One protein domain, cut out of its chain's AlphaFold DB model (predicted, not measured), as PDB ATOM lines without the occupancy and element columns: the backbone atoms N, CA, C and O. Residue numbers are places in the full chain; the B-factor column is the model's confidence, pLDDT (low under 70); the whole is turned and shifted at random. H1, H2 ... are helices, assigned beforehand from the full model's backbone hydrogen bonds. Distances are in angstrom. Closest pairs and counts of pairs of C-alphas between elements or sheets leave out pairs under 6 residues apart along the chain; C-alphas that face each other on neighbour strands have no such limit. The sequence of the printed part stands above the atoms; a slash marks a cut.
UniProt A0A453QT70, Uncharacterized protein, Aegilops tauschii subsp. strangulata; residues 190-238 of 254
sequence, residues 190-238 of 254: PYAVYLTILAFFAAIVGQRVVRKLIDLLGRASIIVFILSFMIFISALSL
ATOM      1  N   PRO A 190      50.705  18.988  66.314       81.50
ATOM      2  CA  PRO A 190      50.284  20.394  66.256       81.50
ATOM      3  C   PRO A 190      49.852  20.878  64.863       81.50
ATOM      4  O   PRO A 190      48.920  21.676  64.758       81.50
ATOM      5  N   TYR A 191      50.466  20.378  63.787       83.00
ATOM      6  CA  TYR A 191      50.090  20.779  62.426       83.00
ATOM      7  C   TYR A 191      48.729  20.212  62.020       83.00
ATOM      8  O   TYR A 191      47.950  20.900  61.361       83.00
ATOM      9  N   ALA A 192      48.417  18.984  62.445       83.75
ATOM     10  CA  ALA A 192      47.128  18.360  62.171       83.75
ATOM     11  C   ALA A 192      45.987  19.162  62.811       83.75
ATOM     12  O   ALA A 192      45.026  19.506  62.127       83.75
ATOM     13  N   VAL A 193      46.137  19.547  64.083       84.62
ATOM     14  CA  VAL A 193      45.131  20.345  64.804       84.62
ATOM     15  C   VAL A 193      44.915  21.701  64.130       84.62
ATOM     16  O   VAL A 193      43.770  22.110  63.927       84.62
ATOM     17  N   TYR A 194      45.993  22.378  63.720       89.06
ATOM     18  CA  TYR A 194      45.893  23.654  63.010       89.06
ATOM     19  C   TYR A 194      45.119  23.520  61.688       89.06
ATOM     20  O   TYR A 194      44.198  24.297  61.421       89.06
ATOM     21  N   LEU A 195      45.436  22.497  60.887       86.69
ATOM     22  CA  LEU A 195      44.733  22.226  59.632       86.69
ATOM     23  C   LEU A 195      43.270  21.836  59.855       86.69
ATOM     24  O   LEU A 195      42.414  22.273  59.088       86.69
ATOM     25  N   THR A 196      42.953  21.071  60.903       87.50
ATOM     26  CA  THR A 196      41.567  20.724  61.246       87.50
ATOM     27  C   THR A 196      40.744  21.966  61.567       87.50
ATOM     28  O   THR A 196      39.638  22.109  61.048       87.50
ATOM     29  N   ILE A 197      41.279  22.888  62.373       91.94
ATOM     30  CA  ILE A 197      40.587  24.138  62.713       91.94
ATOM     31  C   ILE A 197      40.360  24.971  61.447       91.94
ATOM     32  O   ILE A 197      39.236  25.406  61.186       91.94
ATOM     33  N   LEU A 198      41.397  25.145  60.623       93.44
ATOM     34  CA  LEU A 198      41.295  25.894  59.372       93.44
ATOM     35  C   LEU A 198      40.262  25.277  58.415       93.44
ATOM     36  O   LEU A 198      39.420  25.991  57.866       93.44
ATOM     37  N   ALA A 199      40.283  23.952  58.253       88.12
ATOM     38  CA  ALA A 199      39.334  23.219  57.422       88.12
ATOM     39  C   ALA A 199      37.898  23.334  57.953       88.12
ATOM     40  O   ALA A 199      36.968  23.478  57.162       88.12
ATOM     41  N   PHE A 200      37.705  23.332  59.273       91.62
ATOM     42  CA  PHE A 200      36.393  23.505  59.889       91.62
ATOM     43  C   PHE A 200      35.800  24.886  59.585       91.62
ATOM     44  O   PHE A 200      34.655  24.986  59.134       91.62
ATOM     45  N   PHE A 201      36.590  25.954  59.739       94.81
ATOM     46  CA  PHE A 201      36.160  27.303  59.365       94.81
ATOM     47  C   PHE A 201      35.871  27.415  57.863       94.81
ATOM     48  O   PHE A 201      34.814  27.926  57.482       94.81
ATOM     49  N   ALA A 202      36.756  26.888  57.013       91.44
ATOM     50  CA  ALA A 202      36.558  26.874  55.566       91.44
ATOM     51  C   ALA A 202      35.282  26.113  55.167       91.44
ATOM     52  O   ALA A 202      34.512  26.596  54.334       91.44
ATOM     53  N   ALA A 203      35.006  24.970  55.801       87.88
ATOM     54  CA  ALA A 203      33.802  24.183  55.566       87.88
ATOM     55  C   ALA A 203      32.538  24.949  55.974       87.88
ATOM     56  O   ALA A 203      31.596  25.015  55.187       87.88
ATOM     57  N   ILE A 204      32.511  25.582  57.152       92.00
ATOM     58  CA  ILE A 204      31.353  26.380  57.594       92.00
ATOM     59  C   ILE A 204      31.082  27.531  56.624       92.00
ATOM     60  O   ILE A 204      29.937  27.725  56.201       92.00
ATOM     61  N   VAL A 205      32.120  28.295  56.270       93.25
ATOM     62  CA  VAL A 205      31.994  29.440  55.361       93.25
ATOM     63  C   VAL A 205      31.555  28.970  53.976       93.25
ATOM     64  O   VAL A 205      30.564  29.481  53.453       93.25
ATOM     65  N   GLY A 206      32.211  27.951  53.419       87.56
ATOM     66  CA  GLY A 206      31.866  27.378  52.119       87.56
ATOM     67  C   GLY A 206      30.427  26.869  52.076       87.56
ATOM     68  O   GLY A 206      29.672  27.219  51.174       87.56
ATOM     69  N   GLN A 207      29.995  26.133  53.100       85.44
ATOM     70  CA  GLN A 207      28.626  25.630  53.214       85.44
ATOM     71  C   GLN A 207      27.587  26.758  53.306       85.44
ATOM     72  O   GLN A 207      26.521  26.661  52.695       85.44
ATOM     73  N   ARG A 208      27.877  27.843  54.038       87.44
ATOM     74  CA  ARG A 208      26.998  29.027  54.095       87.44
ATOM     75  C   ARG A 208      26.910  29.738  52.746       87.44
ATOM     76  O   ARG A 208      25.807  30.093  52.337       87.44
ATOM     77  N   VAL A 209      28.040  29.928  52.061       86.31
ATOM     78  CA  VAL A 209      28.091  30.578  50.741       86.31
ATOM     79  C   VAL A 209      27.344  29.746  49.705       86.31
ATOM     80  O   VAL A 209      26.495  30.288  49.004       86.31
ATOM     81  N   VAL A 210      27.597  28.436  49.649       81.06
ATOM     82  CA  VAL A 210      26.939  27.524  48.703       81.06
ATOM     83  C   VAL A 210      25.431  27.490  48.935       81.06
ATOM     84  O   VAL A 210      24.684  27.642  47.973       81.06
ATOM     85  N   ARG A 211      24.965  27.378  50.189       80.62
ATOM     86  CA  ARG A 211      23.524  27.441  50.497       80.62
ATOM     87  C   ARG A 211      22.902  28.761  50.050       80.62
ATOM     88  O   ARG A 211      21.916  28.737  49.326       80.62
ATOM     89  N   LYS A 212      23.530  29.897  50.374       81.81
ATOM     90  CA  LYS A 212      23.051  31.205  49.901       81.81
ATOM     91  C   LYS A 212      23.014  31.313  48.377       81.81
ATOM     92  O   LYS A 212      22.095  31.927  47.850       81.81
ATOM     93  N   LEU A 213      23.998  30.751  47.674       78.94
ATOM     94  CA  LEU A 213      24.023  30.734  46.208       78.94
ATOM     95  C   LEU A 213      22.868  29.910  45.633       78.94
ATOM     96  O   LEU A 213      22.243  30.332  44.662       78.94
ATOM     97  N   ILE A 214      22.580  28.758  46.242       79.56
ATOM     98  CA  ILE A 214      21.464  27.891  45.854       79.56
ATOM     99  C   ILE A 214      20.133  28.617  46.082       79.56
ATOM    100  O   ILE A 214      19.314  28.656  45.165       79.56
ATOM    101  N   ASP A 215      19.951  29.259  47.240       80.44
ATOM    102  CA  ASP A 215      18.728  30.003  47.572       80.44
ATOM    103  C   ASP A 215      18.502  31.206  46.640       80.44
ATOM    104  O   ASP A 215      17.365  31.532  46.303       80.44
ATOM    105  N   LEU A 216      19.579  31.864  46.194       76.81
ATOM    106  CA  LEU A 216      19.500  33.034  45.317       76.81
ATOM    107  C   LEU A 216      19.142  32.671  43.865       76.81
ATOM    108  O   LEU A 216      18.523  33.476  43.171       76.81
ATOM    109  N   LEU A 217      19.552  31.487  43.394       71.31
ATOM    110  CA  LEU A 217      19.475  31.103  41.977       71.31
ATOM    111  C   LEU A 217      18.447  29.998  41.688       71.31
ATOM    112  O   LEU A 217      18.010  29.883  40.544       71.31
ATOM    113  N   GLY A 218      18.028  29.216  42.688       69.12
ATOM    114  CA  GLY A 218      16.823  28.372  42.674       69.12
ATOM    115  C   GLY A 218      16.704  27.318  41.562       69.12
ATOM    116  O   GLY A 218      15.621  26.767  41.368       69.12
ATOM    117  N   ARG A 219      17.766  27.035  40.793       73.81
ATOM    118  CA  ARG A 219      17.724  26.130  39.630       73.81
ATOM    119  C   ARG A 219      18.701  24.965  39.764       73.81
ATOM    120  O   ARG A 219      19.839  25.132  40.190       73.81
ATOM    121  N   ALA A 220      18.265  23.791  39.298       64.94
ATOM    122  CA  ALA A 220      19.042  22.547  39.292       64.94
ATOM    123  C   ALA A 220      20.377  22.640  38.518       64.94
ATOM    124  O   ALA A 220      21.296  21.867  38.778       64.94
ATOM    125  N   SER A 221      20.522  23.621  37.618       73.56
ATOM    126  CA  SER A 221      21.761  23.883  36.874       73.56
ATOM    127  C   SER A 221      22.954  24.237  37.771       73.56
ATOM    128  O   SER A 221      24.095  23.998  37.380       73.56
ATOM    129  N   ILE A 222      22.719  24.761  38.981       73.75
ATOM    130  CA  ILE A 222      23.794  25.201  39.881       73.75
ATOM    131  C   ILE A 222      24.616  24.023  40.422       73.75
ATOM    132  O   ILE A 222      25.830  24.129  40.566       73.75
ATOM    133  N   ILE A 223      23.969  22.881  40.675       72.81
ATOM    134  CA  ILE A 223      24.622  21.683  41.216       72.81
ATOM    135  C   ILE A 223      25.618  21.149  40.185       72.81
ATOM    136  O   ILE A 223      26.773  20.882  40.507       72.81
ATOM    137  N   VAL A 224      25.187  21.077  38.922       74.62
ATOM    138  CA  VAL A 224      26.028  20.648  37.798       74.62
ATOM    139  C   VAL A 224      27.185  21.624  37.572       74.62
ATOM    140  O   VAL A 224      28.312  21.194  37.341       74.62
ATOM    141  N   PHE A 225      26.939  22.932  37.701       80.06
ATOM    142  CA  PHE A 225      27.989  23.948  37.584       80.06
ATOM    143  C   PHE A 225      29.063  23.807  38.675       80.06
ATOM    144  O   PHE A 225      30.253  23.821  38.365       80.06
ATOM    145  N   ILE A 226      28.662  23.604  39.936       78.44
ATOM    146  CA  ILE A 226      29.591  23.394  41.059       78.44
ATOM    147  C   ILE A 226      30.415  22.115  40.857       78.44
ATOM    148  O   ILE A 226      31.633  22.138  41.046       78.44
ATOM    149  N   LEU A 227      29.775  21.015  40.440       73.31
ATOM    150  CA  LEU A 227      30.459  19.751  40.144       73.31
ATOM    151  C   LEU A 227      31.485  19.919  39.015       73.31
ATOM    152  O   LEU A 227      32.632  19.500  39.161       73.31
ATOM    153  N   SER A 228      31.102  20.590  37.926       79.62
ATOM    154  CA  SER A 228      31.992  20.864  36.792       79.62
ATOM    155  C   SER A 228      33.189  21.729  37.198       79.62
ATOM    156  O   SER A 228      34.333  21.403  36.883       79.62
ATOM    157  N   PHE A 229      32.953  22.787  37.980       82.94
ATOM    158  CA  PHE A 229      34.013  23.672  38.458       82.94
ATOM    159  C   PHE A 229      35.018  22.950  39.373       82.94
ATOM    160  O   PHE A 229      36.226  23.131  39.227       82.94
ATOM    161  N   MET A 230      34.543  22.082  40.273       79.31
ATOM    162  CA  MET A 230      35.404  21.231  41.110       79.31
ATOM    163  C   MET A 230      36.298  20.305  40.272       79.31
ATOM    164  O   MET A 230      37.501  20.198  40.535       79.31
ATOM    165  N   ILE A 231      35.728  19.658  39.253       79.19
ATOM    166  CA  ILE A 231      36.473  18.776  38.342       79.19
ATOM    167  C   ILE A 231      37.513  19.585  37.560       79.19
ATOM    168  O   ILE A 231      38.666  19.168  37.463       79.19
ATOM    169  N   PHE A 232      37.138  20.765  37.064       83.94
ATOM    170  CA  PHE A 232      38.034  21.653  36.330       83.94
ATOM    171  C   PHE A 232      39.231  22.099  37.177       83.94
ATOM    172  O   PHE A 232      40.372  21.970  36.737       83.94
ATOM    173  N   ILE A 233      39.004  22.544  38.419       83.06
ATOM    174  CA  ILE A 233      40.097  22.893  39.341       83.06
ATOM    175  C   ILE A 233      41.002  21.688  39.602       83.06
ATOM    176  O   ILE A 233      42.224  21.832  39.590       83.06
ATOM    177  N   SER A 234      40.422  20.504  39.814       76.31
ATOM    178  CA  SER A 234      41.193  19.277  40.047       76.31
ATOM    179  C   SER A 234      42.088  18.951  38.847       76.31
ATOM    180  O   SER A 234      43.284  18.706  39.011       76.31
ATOM    181  N   ALA A 235      41.537  19.034  37.632       79.12
ATOM    182  CA  ALA A 235      42.269  18.821  36.388       79.12
ATOM    183  C   ALA A 235      43.388  19.854  36.187       79.12
ATOM    184  O   ALA A 235      44.497  19.479  35.815       79.12
ATOM    185  N   LEU A 236      43.143  21.132  36.491       85.06
ATOM    186  CA  LEU A 236      44.178  22.169  36.436       85.06
ATOM    187  C   LEU A 236      45.289  21.934  37.465       85.06
ATOM    188  O   LEU A 236      46.467  22.077  37.139       85.06
ATOM    189  N   SER A 237      44.947  21.547  38.695       78.81
ATOM    190  CA  SER A 237      45.942  21.236  39.735       78.81
ATOM    191  C   SER A 237      46.850  20.072  39.336       78.81
ATOM    192  O   SER A 237      48.045  20.088  39.617       78.81
ATOM    193  N   LEU A 238      46.302  19.076  38.641       72.69
ATOM    194  CA  LEU A 238      47.079  17.956  38.109       72.69
ATOM    195  C   LEU A 238      47.886  18.358  36.877       72.69
ATOM    196  O   LEU A 238      49.060  18.016  36.787       72.69
TER     197      LEU A 238
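AT A GLANCE: This is residues 190 to 238 of the 254 residues of an uncharacterized protein of Aegilops tauschii subsp. strangulata (UniProt A0A453QT70). Two helices make an open V with unequal arms: the long H1 runs one way, a tight turn follows, and the shorter H2 folds back beneath it at an angle, so that the two come near each other at the turn and spread toward their far ends. The printed part has 49 residues, with H1 then H2 along it and no named strand; its class is all helix. It is only just loose, close to extended, with a radius of gyration of the C-alphas of 14.0 A, and only just flat, spanning 42 by 28 by 9 A.

HOW THE PARTS SIT: Start with H1, residues 190 to 217, and go on through a tight link of 3 residues to H2, residues 221 to 238. Look at Ile 214 and Ile 222: their C-alphas, the closest of the two helices, are 7.0 A apart. H1 and H2 are close but not clearly touching, with 1 pair of C-alphas within 8 A. They run opposite ways at a tilt of 36 degrees, only just steep. In H1 and H2 every O i to N i+4 pair is within hydrogen-bond range.

IN THESE COORDINATES: Find C-alpha 190 at (50.284, 20.394, 66.256); from there H1 runs 40.7 A to C-alpha 217 at (19.475, 31.103, 41.977). H2 runs 26.0 A and ends at C-alpha 238, (47.079, 17.956, 38.109).

THE WHOLE: The C-alphas farthest apart, of Pro 190 and Arg 219, are 42.4 A apart. The printed part has no cut. Residues 218 and 220 have pLDDT under 70.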